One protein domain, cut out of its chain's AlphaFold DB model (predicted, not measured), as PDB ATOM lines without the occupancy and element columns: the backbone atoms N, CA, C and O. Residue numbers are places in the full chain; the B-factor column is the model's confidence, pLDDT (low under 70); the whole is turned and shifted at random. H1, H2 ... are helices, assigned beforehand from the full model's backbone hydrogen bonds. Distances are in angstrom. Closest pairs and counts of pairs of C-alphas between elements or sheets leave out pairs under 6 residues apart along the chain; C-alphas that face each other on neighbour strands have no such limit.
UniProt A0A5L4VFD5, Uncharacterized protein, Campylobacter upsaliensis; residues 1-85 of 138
ATOM      1  N   MET A   1     -15.585 -38.604   1.077       84.62
ATOM      2  CA  MET A   1     -14.684 -38.080   2.113       84.62
ATOM      3  C   MET A   1     -13.704 -39.150   2.575       84.62
ATOM      4  O   MET A   1     -14.127 -40.177   3.095       84.62
ATOM      5  N   THR A   2     -12.411 -38.921   2.373       90.88
ATOM      6  CA  THR A   2     -11.309 -39.693   2.964       90.88
ATOM      7  C   THR A   2     -10.901 -39.117   4.327       90.88
ATOM      8  O   THR A   2     -11.340 -38.036   4.718       90.88
ATOM      9  N   LYS A   3     -10.039 -39.821   5.073       91.75
ATOM     10  CA  LYS A   3      -9.488 -39.319   6.345       91.75
ATOM     11  C   LYS A   3      -8.716 -38.013   6.193       91.75
ATOM     12  O   LYS A   3      -8.839 -37.130   7.039       91.75
ATOM     13  N   GLU A   4      -7.942 -37.886   5.125       91.06
ATOM     14  CA  GLU A   4      -7.158 -36.677   4.881       91.06
ATOM     15  C   GLU A   4      -8.057 -35.516   4.434       91.06
ATOM     16  O   GLU A   4      -7.920 -34.411   4.954       91.06
ATOM     17  N   GLU A   5      -9.079 -35.785   3.610       91.06
ATOM     18  CA  GLU A   5     -10.115 -34.793   3.279       91.06
ATOM     19  C   GLU A   5     -10.866 -34.312   4.528       91.06
ATOM     20  O   GLU A   5     -11.082 -33.115   4.698       91.06
ATOM     21  N   PHE A   6     -11.227 -35.221   5.440       91.69
ATOM     22  CA  PHE A   6     -11.874 -34.863   6.703       91.69
ATOM     23  C   PHE A   6     -10.999 -33.926   7.546       91.69
ATOM     24  O   PHE A   6     -11.479 -32.898   8.028       91.69
ATOM     25  N   LYS A   7      -9.711 -34.256   7.719       91.25
ATOM     26  CA  LYS A   7      -8.772 -33.420   8.483       91.25
ATOM     27  C   LYS A   7      -8.623 -32.040   7.854       91.25
ATOM     28  O   LYS A   7      -8.666 -31.045   8.574       91.25
ATOM     29  N   GLN A   8      -8.482 -31.982   6.532       91.44
ATOM     30  CA  GLN A   8      -8.341 -30.726   5.807       91.44
ATOM     31  C   GLN A   8      -9.597 -29.856   5.950       91.44
ATOM     32  O   GLN A   8      -9.498 -28.714   6.390       91.44
ATOM     33  N   LEU A   9     -10.786 -30.401   5.672       91.00
ATOM     34  CA  LEU A   9     -12.053 -29.671   5.801       91.00
ATOM     35  C   LEU A   9     -12.294 -29.180   7.230       91.00
ATOM     36  O   LEU A   9     -12.788 -28.072   7.440       91.00
ATOM     37  N   ARG A  10     -11.910 -29.983   8.224       91.62
ATOM     38  CA  ARG A  10     -11.999 -29.606   9.631       91.62
ATOM     39  C   ARG A  10     -11.078 -28.428   9.970       91.62
ATOM     40  O   ARG A  10     -11.506 -27.514  10.680       91.62
ATOM     41  N   LEU A  11      -9.841 -28.443   9.477       90.75
ATOM     42  CA  LEU A  11      -8.893 -27.344   9.662       90.75
ATOM     43  C   LEU A  11      -9.366 -26.070   8.957       90.75
ATOM     44  O   LEU A  11      -9.309 -24.999   9.550       90.75
ATOM     45  N   GLU A  12      -9.900 -26.181   7.739       89.75
ATOM     46  CA  GLU A  12     -10.461 -25.048   6.990       89.75
ATOM     47  C   GLU A  12     -11.723 -24.463   7.640       89.75
ATOM     48  O   GLU A  12     -11.979 -23.267   7.546       89.75
ATOM     49  N   ALA A  13     -12.504 -25.290   8.339       89.38
ATOM     50  CA  ALA A  13     -13.600 -24.848   9.201       89.38
ATOM     51  C   ALA A  13     -13.113 -24.190  10.514       89.38
ATOM     52  O   ALA A  13     -13.921 -23.678  11.294       89.38
ATOM     53  N   GLY A  14     -11.796 -24.208  10.747       89.62
ATOM     54  CA  GLY A  14     -11.064 -23.609  11.860       89.62
ATOM     55  C   GLY A  14     -11.147 -24.361  13.184       89.62
ATOM     56  O   GLY A  14     -10.906 -23.779  14.242       89.62
ATOM     57  N   PHE A  15     -11.431 -25.663  13.140       91.75
ATOM     58  CA  PHE A  15     -11.266 -26.534  14.300       91.75
ATOM     59  C   PHE A  15      -9.813 -27.005  14.394       91.75
ATOM     60  O   PHE A  15      -9.372 -27.893  13.660       91.75
ATOM     61  N   LYS A  16      -9.068 -26.406  15.325       87.69
ATOM     62  CA  LYS A  16      -7.636 -26.676  15.518       87.69
ATOM     63  C   LYS A  16      -7.381 -27.987  16.258       87.69
ATOM     64  O   LYS A  16      -6.394 -28.659  15.980       87.69
ATOM     65  N   THR A  17      -8.276 -28.368  17.170       89.38
ATOM     66  CA  THR A  17      -8.129 -29.573  17.997       89.38
ATOM     67  C   THR A  17      -9.385 -30.446  17.983       89.38
ATOM     68  O   THR A  17     -10.493 -29.982  17.700       89.38
ATOM     69  N   ASP A  18      -9.212 -31.724  18.326       87.75
ATOM     70  CA  ASP A  18     -10.304 -32.695  18.478       87.75
ATOM     71  C   ASP A  18     -11.271 -32.264  19.585       87.75
ATOM     72  O   ASP A  18     -12.490 -32.357  19.425       87.75
ATOM     73  N   ALA A  19     -10.730 -31.712  20.672       86.44
ATOM     74  CA  ALA A  19     -11.504 -31.179  21.783       86.44
ATOM     75  C   ALA A  19     -12.353 -29.964  21.372       86.44
ATOM     76  O   ALA A  19     -13.504 -29.858  21.794       86.44
ATOM     77  N   ASP A  20     -11.823 -29.060  20.541       88.88
ATOM     78  CA  ASP A  20     -12.586 -27.908  20.037       88.88
ATOM     79  C   ASP A  20     -13.731 -28.353  19.124       88.88
ATOM     80  O   ASP A  20     -14.858 -27.874  19.258       88.88
ATOM     81  N   PHE A  21     -13.462 -29.308  18.231       89.19
ATOM     82  CA  PHE A  21     -14.477 -29.887  17.353       89.19
ATOM     83  C   PHE A  21     -15.611 -30.549  18.149       89.19
ATOM     84  O   PHE A  21     -16.784 -30.275  17.899       89.19
ATOM     85  N   LEU A  22     -15.267 -31.368  19.148       88.00
ATOM     86  CA  LEU A  22     -16.238 -32.040  20.015       88.00
ATOM     87  C   LEU A  22     -17.066 -31.057  20.847       88.00
ATOM     88  O   LEU A  22     -18.271 -31.244  20.990       88.00
ATOM     89  N   ARG A  23     -16.442 -29.991  21.361       87.50
ATOM     90  CA  ARG A  23     -17.128 -28.959  22.153       87.50
ATOM     91  C   ARG A  23     -18.182 -28.222  21.333       87.50
ATOM     92  O   ARG A  23     -19.270 -27.955  21.830       87.50
ATOM     93  N   VAL A  24     -17.860 -27.890  20.083       86.56
ATOM     94  CA  VAL A  24     -18.767 -27.150  19.193       86.56
ATOM     95  C   VAL A  24     -19.876 -28.045  18.644       86.56
ATOM     96  O   VAL A  24     -21.016 -27.602  18.526       86.56
ATOM     97  N   LEU A  25     -19.578 -29.309  18.349       83.12
ATOM     98  CA  LEU A  25     -20.563 -30.276  17.873       83.12
ATOM     99  C   LEU A  25     -21.139 -31.137  19.004       83.12
ATOM    100  O   LEU A  25     -21.416 -32.310  18.778       83.12
ATOM    101  N   GLY A  26     -21.333 -30.566  20.199       70.94
ATOM    102  CA  GLY A  26     -21.596 -31.246  21.484       70.94
ATOM    103  C   GLY A  26     -22.761 -32.250  21.575       70.94
ATOM    104  O   GLY A  26     -23.025 -32.777  22.649       70.94
ATOM    105  N   TYR A  27     -23.445 -32.552  20.473       73.19
ATOM    106  CA  TYR A  27     -24.341 -33.698  20.312       73.19
ATOM    107  C   TYR A  27     -23.615 -34.997  19.905       73.19
ATOM    108  O   TYR A  27     -24.229 -36.063  19.843       73.19
ATOM    109  N   LEU A  28     -22.322 -34.929  19.579       78.88
ATOM    110  CA  LEU A  28     -21.526 -36.066  19.131       78.88
ATOM    111  C   LEU A  28     -20.896 -36.827  20.293       78.88
ATOM    112  O   LEU A  28     -20.142 -36.268  21.086       78.88
ATOM    113  N   SER A  29     -21.149 -38.137  20.356       82.31
ATOM    114  CA  SER A  29     -20.424 -38.997  21.287       82.31
ATOM    115  C   SER A  29     -18.950 -39.088  20.883       82.31
ATOM    116  O   SER A  29     -18.612 -39.169  19.696       82.31
ATOM    117  N   VAL A  30     -18.069 -39.128  21.883       81.56
ATOM    118  CA  VAL A  30     -16.615 -39.264  21.693       81.56
ATOM    119  C   VAL A  30     -16.287 -40.496  20.843       81.56
ATOM    120  O   VAL A  30     -15.452 -40.428  19.948       81.56
ATOM    121  N   ASN A  31     -17.011 -41.600  21.046       84.19
ATOM    122  CA  ASN A  31     -16.838 -42.830  20.271       84.19
ATOM    123  C   ASN A  31     -17.165 -42.639  18.785       84.19
ATOM    124  O   ASN A  31     -16.417 -43.105  17.927       84.19
ATOM    125  N   THR A  32     -18.248 -41.925  18.465       84.50
ATOM    126  CA  THR A  32     -18.612 -41.635  17.072       84.50
ATOM    127  C   THR A  32     -17.578 -40.734  16.406       84.50
ATOM    128  O   THR A  32     -17.145 -41.023  15.292       84.50
ATOM    129  N   ALA A  33     -17.129 -39.688  17.099       85.62
ATOM    130  CA  ALA A  33     -16.099 -38.798  16.578       85.62
ATOM    131  C   ALA A  33     -14.755 -39.516  16.380       85.62
ATOM    132  O   ALA A  33     -14.104 -39.311  15.360       85.62
ATOM    133  N   ASN A  34     -14.381 -40.428  17.284       88.56
ATOM    134  CA  ASN A  34     -13.166 -41.233  17.164       88.56
ATOM    135  C   ASN A  34     -13.165 -42.126  15.917       88.56
ATOM    136  O   ASN A  34     -12.112 -42.306  15.303       88.56
ATOM    137  N   PHE A  35     -14.317 -42.662  15.497       90.31
ATOM    138  CA  PHE A  35     -14.392 -43.397  14.230       90.31
ATOM    139  C   PHE A  35     -14.071 -42.506  13.028       90.31
ATOM    140  O   PHE A  35     -13.429 -42.970  12.085       90.31
ATOM    141  N   TRP A  36     -14.474 -41.236  13.071       90.31
ATOM    142  CA  TRP A  36     -14.191 -40.264  12.016       90.31
ATOM    143  C   TRP A  36     -12.748 -39.772  12.067       90.31
ATOM    144  O   TRP A  36     -12.073 -39.785  11.049       90.31
ATOM    145  N   PHE A  37     -12.218 -39.434  13.245       89.69
ATOM    146  CA  PHE A  37     -10.819 -39.016  13.396       89.69
ATOM    147  C   PHE A  37      -9.840 -40.076  12.892       89.69
ATOM    148  O   PHE A  37      -8.811 -39.755  12.298       89.69
ATOM    149  N   ASN A  38     -10.185 -41.351  13.082       89.94
ATOM    150  CA  ASN A  38      -9.352 -42.464  12.656       89.94
ATOM    151  C   ASN A  38      -9.645 -42.953  11.231       89.94
ATOM    152  O   ASN A  38      -8.810 -43.670  10.684       89.94
ATOM    153  N   GLY A  39     -10.757 -42.538  10.614       88.69
ATOM    154  CA  GLY A  39     -11.187 -43.002   9.290       88.69
ATOM    155  C   GLY A  39     -11.652 -44.458   9.256       88.69
ATOM    156  O   GLY A  39     -11.538 -45.112   8.227       88.69
ATOM    157  N   VAL A  40     -12.149 -44.969  10.384       89.00
ATOM    158  CA  VAL A  40     -12.567 -46.375  10.559       89.00
ATOM    159  C   VAL A  40     -13.985 -46.615  10.029       89.00
ATOM    160  O   VAL A  40     -14.361 -47.746   9.739       89.00
ATOM    161  N   ARG A  41     -14.792 -45.555   9.900       85.94
ATOM    162  CA  ARG A  41     -16.150 -45.616   9.349       85.94
ATOM    163  C   ARG A  41     -16.344 -44.595   8.245       85.94
ATOM    164  O   ARG A  41     -15.661 -43.574   8.198       85.94
ATOM    165  N   GLU A  42     -17.336 -44.867   7.404       85.50
ATOM    166  CA  GLU A  42     -17.799 -43.927   6.395       85.50
ATOM    167  C   GLU A  42     -18.279 -42.622   7.047       85.50
ATOM    168  O   GLU A  42     -18.991 -42.622   8.059       85.50
ATOM    169  N   TYR A  43     -17.870 -41.502   6.457       87.62
ATOM    170  CA  TYR A  43     -18.256 -40.180   6.921       87.62
ATOM    171  C   TYR A  43     -19.685 -39.866   6.481       87.62
ATOM    172  O   TYR A  43     -20.010 -39.983   5.295       87.62
ATOM    173  N   PRO A  44     -20.549 -39.406   7.397       86.25
ATOM    174  CA  PRO A  44     -21.863 -38.921   7.021       86.25
ATOM    175  C   PRO A  44     -21.792 -37.802   5.976       86.25
ATOM    176  O   PRO A  44     -21.076 -36.819   6.149       86.25
ATOM    177  N   LYS A  45     -22.631 -37.891   4.939       83.25
ATOM    178  CA  LYS A  45     -22.701 -36.894   3.852       83.25
ATOM    179  C   LYS A  45     -22.985 -35.465   4.333       83.25
ATOM    180  O   LYS A  45     -22.683 -34.508   3.631       83.25
ATOM    181  N   PHE A  46     -23.580 -35.296   5.516       83.62
ATOM    182  CA  PHE A  46     -23.867 -33.968   6.057       83.62
ATOM    183  C   PHE A  46     -22.622 -33.248   6.603       83.62
ATOM    184  O   PHE A  46     -22.668 -32.029   6.743       83.62
ATOM    185  N   LEU A  47     -21.529 -33.960   6.910       84.50
ATOM    186  CA  LEU A  47     -20.330 -33.359   7.506       84.50
ATOM    187  C   LEU A  47     -19.671 -32.328   6.592       84.50
ATOM    188  O   LEU A  47     -19.257 -31.281   7.076       84.50
ATOM    189  N   GLU A  48     -19.638 -32.579   5.281       85.50
ATOM    190  CA  GLU A  48     -19.121 -31.615   4.295       85.50
ATOM    191  C   GLU A  48     -19.877 -30.290   4.377       85.50
ATOM    192  O   GLU A  48     -19.271 -29.221   4.441       85.50
ATOM    193  N   ASN A  49     -21.207 -30.362   4.476       85.56
ATOM    194  CA  ASN A  49     -22.051 -29.177   4.604       85.56
ATOM    195  C   ASN A  49     -21.808 -28.453   5.932       85.56
ATOM    196  O   ASN A  49     -21.773 -27.226   5.961       85.56
ATOM    197  N   VAL A  50     -21.619 -29.194   7.028       86.50
ATOM    198  CA  VAL A  50     -21.305 -28.606   8.337       86.50
ATOM    199  C   VAL A  50     -19.973 -27.858   8.276       86.50
ATOM    200  O   VAL A  50     -19.924 -26.684   8.640       86.50
ATOM    201  N   PHE A  51     -18.913 -28.482   7.758       87.81
ATOM    202  CA  PHE A  51     -17.606 -27.835   7.620       87.81
ATOM    203  C   PHE A  51     -17.654 -26.610   6.715       87.81
ATOM    204  O   PHE A  51     -17.095 -25.572   7.062       87.81
ATOM    205  N   PHE A  52     -18.383 -26.694   5.603       85.94
ATOM    206  CA  PHE A  52     -18.589 -25.560   4.713       85.94
ATOM    207  C   PHE A  52     -19.230 -24.368   5.438       85.94
ATOM    208  O   PHE A  52     -18.744 -23.246   5.318       85.94
ATOM    209  N   LEU A  53     -20.265 -24.596   6.253       83.06
ATOM    210  CA  LEU A  53     -20.920 -23.531   7.023       83.06
ATOM    211  C   LEU A  53     -19.984 -22.884   8.050       83.06
ATOM    212  O   LEU A  53     -20.008 -21.663   8.209       83.06
ATOM    213  N   PHE A  54     -19.158 -23.676   8.733       87.00
ATOM    214  CA  PHE A  54     -18.168 -23.149   9.675       87.00
ATOM    215  C   PHE A  54     -17.056 -22.369   8.966       87.00
ATOM    216  O   PHE A  54     -16.689 -21.295   9.432       87.00
ATOM    217  N   LYS A  55     -16.586 -22.847   7.808       85.38
ATOM    218  CA  LYS A  55     -15.623 -22.131   6.960       85.38
ATOM    219  C   LYS A  55     -16.183 -20.789   6.481       85.38
ATOM    220  O   LYS A  55     -15.501 -19.774   6.570       85.38
ATOM    221  N   LEU A  56     -17.439 -20.761   6.028       79.88
ATOM    222  CA  LEU A  56     -18.113 -19.514   5.650       79.88
ATOM    223  C   LEU A  56     -18.190 -18.541   6.827       79.88
ATOM    224  O   LEU A  56     -17.873 -17.372   6.658       79.88
ATOM    225  N   LYS A  57     -18.535 -19.018   8.028       80.00
ATOM    226  CA  LYS A  57     -18.576 -18.178   9.233       80.00
ATOM    227  C   LYS A  57     -17.234 -17.494   9.529       80.00
ATOM    228  O   LYS A  57     -17.235 -16.415  10.107       80.00
ATOM    229  N   GLN A  58     -16.109 -18.116   9.175       78.69
ATOM    230  CA  GLN A  58     -14.782 -17.528   9.395       78.69
ATOM    231  C   GLN A  58     -14.422 -16.458   8.361       78.69
ATOM    232  O   GLN A  58     -13.691 -15.530   8.681       78.69
ATOM    233  N   ASN A  59     -14.926 -16.600   7.132       76.38
ATOM    234  CA  ASN A  59     -14.540 -15.760   5.997       76.38
ATOM    235  C   ASN A  59     -15.529 -14.626   5.698       76.38
ATOM    236  O   ASN A  59     -15.193 -13.721   4.941       76.38
ATOM    237  N   PHE A  60     -16.752 -14.700   6.221       70.12
ATOM    238  CA  PHE A  60     -17.805 -13.723   5.969       70.12
ATOM    239  C   PHE A  60     -17.955 -12.774   7.151       70.12
ATOM    240  O   PHE A  60     -17.951 -13.204   8.308       70.12
ATOM    241  N   ASP A  61     -18.198 -11.498   6.851       77.75
ATOM    242  CA  ASP A  61     -18.708 -10.564   7.848       77.75
ATOM    243  C   ASP A  61     -20.024 -11.096   8.423       77.75
ATOM    244  O   ASP A  61     -20.840 -11.706   7.723       77.75
ATOM    245  N   LYS A  62     -20.242 -10.856   9.720       73.81
ATOM    246  CA  LYS A  62     -21.384 -11.400  10.470       73.81
ATOM    247  C   LYS A  62     -22.725 -11.158   9.760       73.81
ATOM    248  O   LYS A  62     -23.543 -12.070   9.684       73.81
ATOM    249  N   GLU A  63     -22.918  -9.968   9.195       73.06
ATOM    250  CA  GLU A  63     -24.131  -9.597   8.455       73.06
ATOM    251  C   GLU A  63     -24.324 -10.431   7.182       73.06
ATOM    252  O   GLU A  63     -25.422 -10.919   6.912       73.06
ATOM    253  N   GLN A  64     -23.250 -10.670   6.426       74.50
ATOM    254  CA  GLN A  64     -23.305 -11.478   5.210       74.50
ATOM    255  C   GLN A  64     -23.558 -12.958   5.528       74.50
ATOM    256  O   GLN A  64     -24.279 -13.639   4.796       74.50
ATOM    257  N   TYR A  65     -23.003 -13.457   6.637       74.81
ATOM    258  CA  TYR A  65     -23.265 -14.813   7.115       74.81
ATOM    259  C   TYR A  65     -24.725 -14.997   7.558       74.81
ATOM    260  O   TYR A  65     -25.368 -15.984   7.192       74.81
ATOM    261  N   GLU A  66     -25.287 -14.037   8.297       75.19
ATOM    262  CA  GLU A  66     -26.697 -14.063   8.701       75.19
ATOM    263  C   GLU A  66     -27.643 -13.992   7.493       75.19
ATOM    264  O   GLU A  66     -28.619 -14.745   7.424       75.19
ATOM    265  N   GLU A  67     -27.340 -13.147   6.506       77.00
ATOM    266  CA  GLU A  67     -28.104 -13.056   5.258       77.00
ATOM    267  C   GLU A  67     -28.014 -14.358   4.444       77.00
ATOM    268  O   GLU A  67     -29.019 -14.853   3.921       77.00
ATOM    269  N   PHE A  68     -26.838 -14.986   4.392       76.94
ATOM    270  CA  PHE A  68     -26.667 -16.304   3.784       76.94
ATOM    271  C   PHE A  68     -27.537 -17.366   4.472       76.94
ATOM    272  O   PHE A  68     -28.245 -18.112   3.789       76.94
ATOM    273  N   LEU A  69     -27.551 -17.418   5.809       76.12
ATOM    274  CA  LEU A  69     -28.383 -18.365   6.560       76.12
ATOM    275  C   LEU A  69     -29.882 -18.132   6.328       76.12
ATOM    276  O   LEU A  69     -30.623 -19.097   6.118       76.12
ATOM    277  N   LYS A  70     -30.335 -16.873   6.290       75.81
ATOM    278  CA  LYS A  70     -31.730 -16.526   5.956       75.81
ATOM    279  C   LYS A  70     -32.107 -17.007   4.554       75.81
ATOM    280  O   LYS A  70     -33.178 -17.588   4.362       75.81
ATOM    281  N   ASN A  71     -31.221 -16.822   3.578       74.06
ATOM    282  CA  ASN A  71     -31.443 -17.272   2.204       74.06
ATOM    283  C   ASN A  71     -31.417 -18.803   2.074       74.06
ATOM    284  O   ASN A  71     -32.236 -19.374   1.345       74.06
ATOM    285  N   LEU A  72     -30.548 -19.480   2.830       74.50
ATOM    286  CA  LEU A  72     -30.527 -20.938   2.935       74.50
ATOM    287  C   LEU A  72     -31.853 -21.465   3.503       74.50
ATOM    288  O   LEU A  72     -32.450 -22.376   2.928       74.50
ATOM    289  N   HIS A  73     -32.348 -20.855   4.584       72.56
ATOM    290  CA  HIS A  73     -33.609 -21.232   5.219       72.56
ATOM    291  C   HIS A  73     -34.799 -21.055   4.267       72.56
ATOM    292  O   HIS A  73     -35.523 -22.019   4.018       72.56
ATOM    293  N   ARG A  74     -34.916 -19.893   3.609       66.06
ATOM    294  CA  ARG A  74     -35.940 -19.637   2.576       66.06
ATOM    295  C   ARG A  74     -35.871 -20.627   1.409       66.06
ATOM    296  O   ARG A  74     -36.899 -21.006   0.851       66.06
ATOM    297  N   SER A  75     -34.672 -21.044   1.000       63.62
ATOM    298  CA  SER A  75     -34.483 -22.040  -0.065       63.62
ATOM    299  C   SER A  75     -34.944 -23.436   0.367       63.62
ATOM    300  O   SER A  75     -35.610 -24.142  -0.399       63.62
ATOM    301  N   CYS A  76     -34.651 -23.819   1.612       59.97
ATOM    302  CA  CYS A  76     -35.154 -25.045   2.219       59.97
ATOM    303  C   CYS A  76     -36.681 -25.019   2.333       59.97
ATOM    304  O   CYS A  76     -37.325 -25.944   1.843       59.97
ATOM    305  N   GLU A  77     -37.272 -23.952   2.869       57.38
ATOM    306  CA  GLU A  77     -38.729 -23.783   2.936       57.38
ATOM    307  C   GLU A  77     -39.371 -23.865   1.550       57.38
ATOM    308  O   GLU A  77     -40.319 -24.621   1.363       57.38
ATOM    309  N   LYS A  78     -38.804 -23.211   0.527       55.06
ATOM    310  CA  LYS A  78     -39.268 -23.355  -0.865       55.06
ATOM    311  C   LYS A  78     -39.162 -24.794  -1.381       55.06
ATOM    312  O   LYS A  78     -40.024 -25.215  -2.149       55.06
ATOM    313  N   LYS A  79     -38.137 -25.567  -0.999       51.97
ATOM    314  CA  LYS A  79     -38.021 -26.998  -1.355       51.97
ATOM    315  C   LYS A  79     -39.056 -27.864  -0.631       51.97
ATOM    316  O   LYS A  79     -39.579 -28.791  -1.249       51.97
ATOM    317  N   TYR A  80     -39.373 -27.565   0.628       44.69
ATOM    318  CA  TYR A  80     -40.416 -28.265   1.382       44.69
ATOM    319  C   TYR A  80     -41.825 -27.884   0.896       44.69
ATOM    320  O   TYR A  80     -42.643 -28.775   0.687       44.69
ATOM    321  N   LEU A  81     -42.074 -26.615   0.549       44.91
ATOM    322  CA  LEU A  81     -43.303 -26.179  -0.128       44.91
ATOM    323  C   LEU A  81     -43.456 -26.806  -1.525       44.91
ATOM    324  O   LEU A  81     -44.555 -27.209  -1.897       44.91
ATOM    325  N   LYS A  82     -42.363 -26.990  -2.283       48.44
ATOM    326  CA  LYS A  82     -42.379 -27.700  -3.580       48.44
ATOM    327  C   LYS A  82     -42.693 -29.198  -3.474       48.44
ATOM    328  O   LYS A  82     -43.009 -29.807  -4.494       48.44
ATOM    329  N   LYS A  83     -42.627 -29.804  -2.281       46.66
ATOM    330  CA  LYS A  83     -43.103 -31.179  -2.050       46.66
ATOM    331  C   LYS A  83     -44.602 -31.252  -1.720       46.66
ATOM    332  O   LYS A  83     -45.141 -32.353  -1.702       46.66
ATOM    333  N   GLY A  84     -45.275 -30.115  -1.510       47.69
ATOM    334  CA  GLY A  84     -46.685 -30.053  -1.104       47.69
ATOM    335  C   GLY A  84     -47.702 -29.835  -2.227       47.69
ATOM    336  O   GLY A  84     -48.883 -30.098  -2.031       47.69
ATOM    337  N   THR A  85     -47.293 -29.404  -3.420       52.94
ATOM    338  CA  THR A  85     -48.227 -29.171  -4.533       52.94
ATOM    339  C   THR A  85     -47.826 -29.988  -5.754       52.94
ATOM    340  O   THR A  85     -46.780 -29.778  -6.368       52.94
TER     341      THR A  85
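AT A GLANCE: This is residues 1 to 85 of the 138 residues of an uncharacterized protein of Campylobacter upsaliensis (UniProt A0A5L4VFD5). What shape is this? H1, H2 and H3 form a small head beside H4, and H5 folds back from H4 as the other arm of a V, with residues 70 to 85 sticking out. What builds it? The printed part has 85 residues with five named helices, H1 to H5 in chain order: all helix. It is loose, radius of gyration of the C-alphas 15.2 A, spanning 43 by 33 by 22 A.

IN THESE COORDINATES: Where are the short helices? H1 is residues 3 to 12, from C-alpha 3 at (-9.488, -39.319, 6.345); H2 is 18 to 24, H3 30 to 38. And the longer ones? H4, residues 46 to 59, measures 20.5 A from first to last C-alpha; H5, residues 62 to 81, measures 28.5 A, ending at C-alpha 81, (-43.303, -26.179, -0.128).

HOW THE PARTS SIT: What touches H1? H3 does, about perpendicular at 73 degrees, closest C-alphas Lys 3 and Asn 38, 7.1 A. H4 does, at a shallow tilt of 28 degrees, the same way, closest C-alphas Glu 12 and Lys 55, 5.9 A. What of H2 and H5? H2 and H3 are close but not clearly touching, closest C-alphas Leu 22 and Val 30, 7.4 A. So are H4 and H5, opposite ways at 31 degrees, closest C-alphas Lys 57 and Tyr 65, 6.1 A. Are the backbones bonded? In H1 to H5 every O i to N i+4 pair is within hydrogen-bond range.

THE WHOLE: How large is it? The farthest C-alphas, Thr 17 and Thr 85, are 46.0 A apart. Any cut or weak part? The printed part has no cut and no long link; residues 74 to 85 have pLDDT under 70.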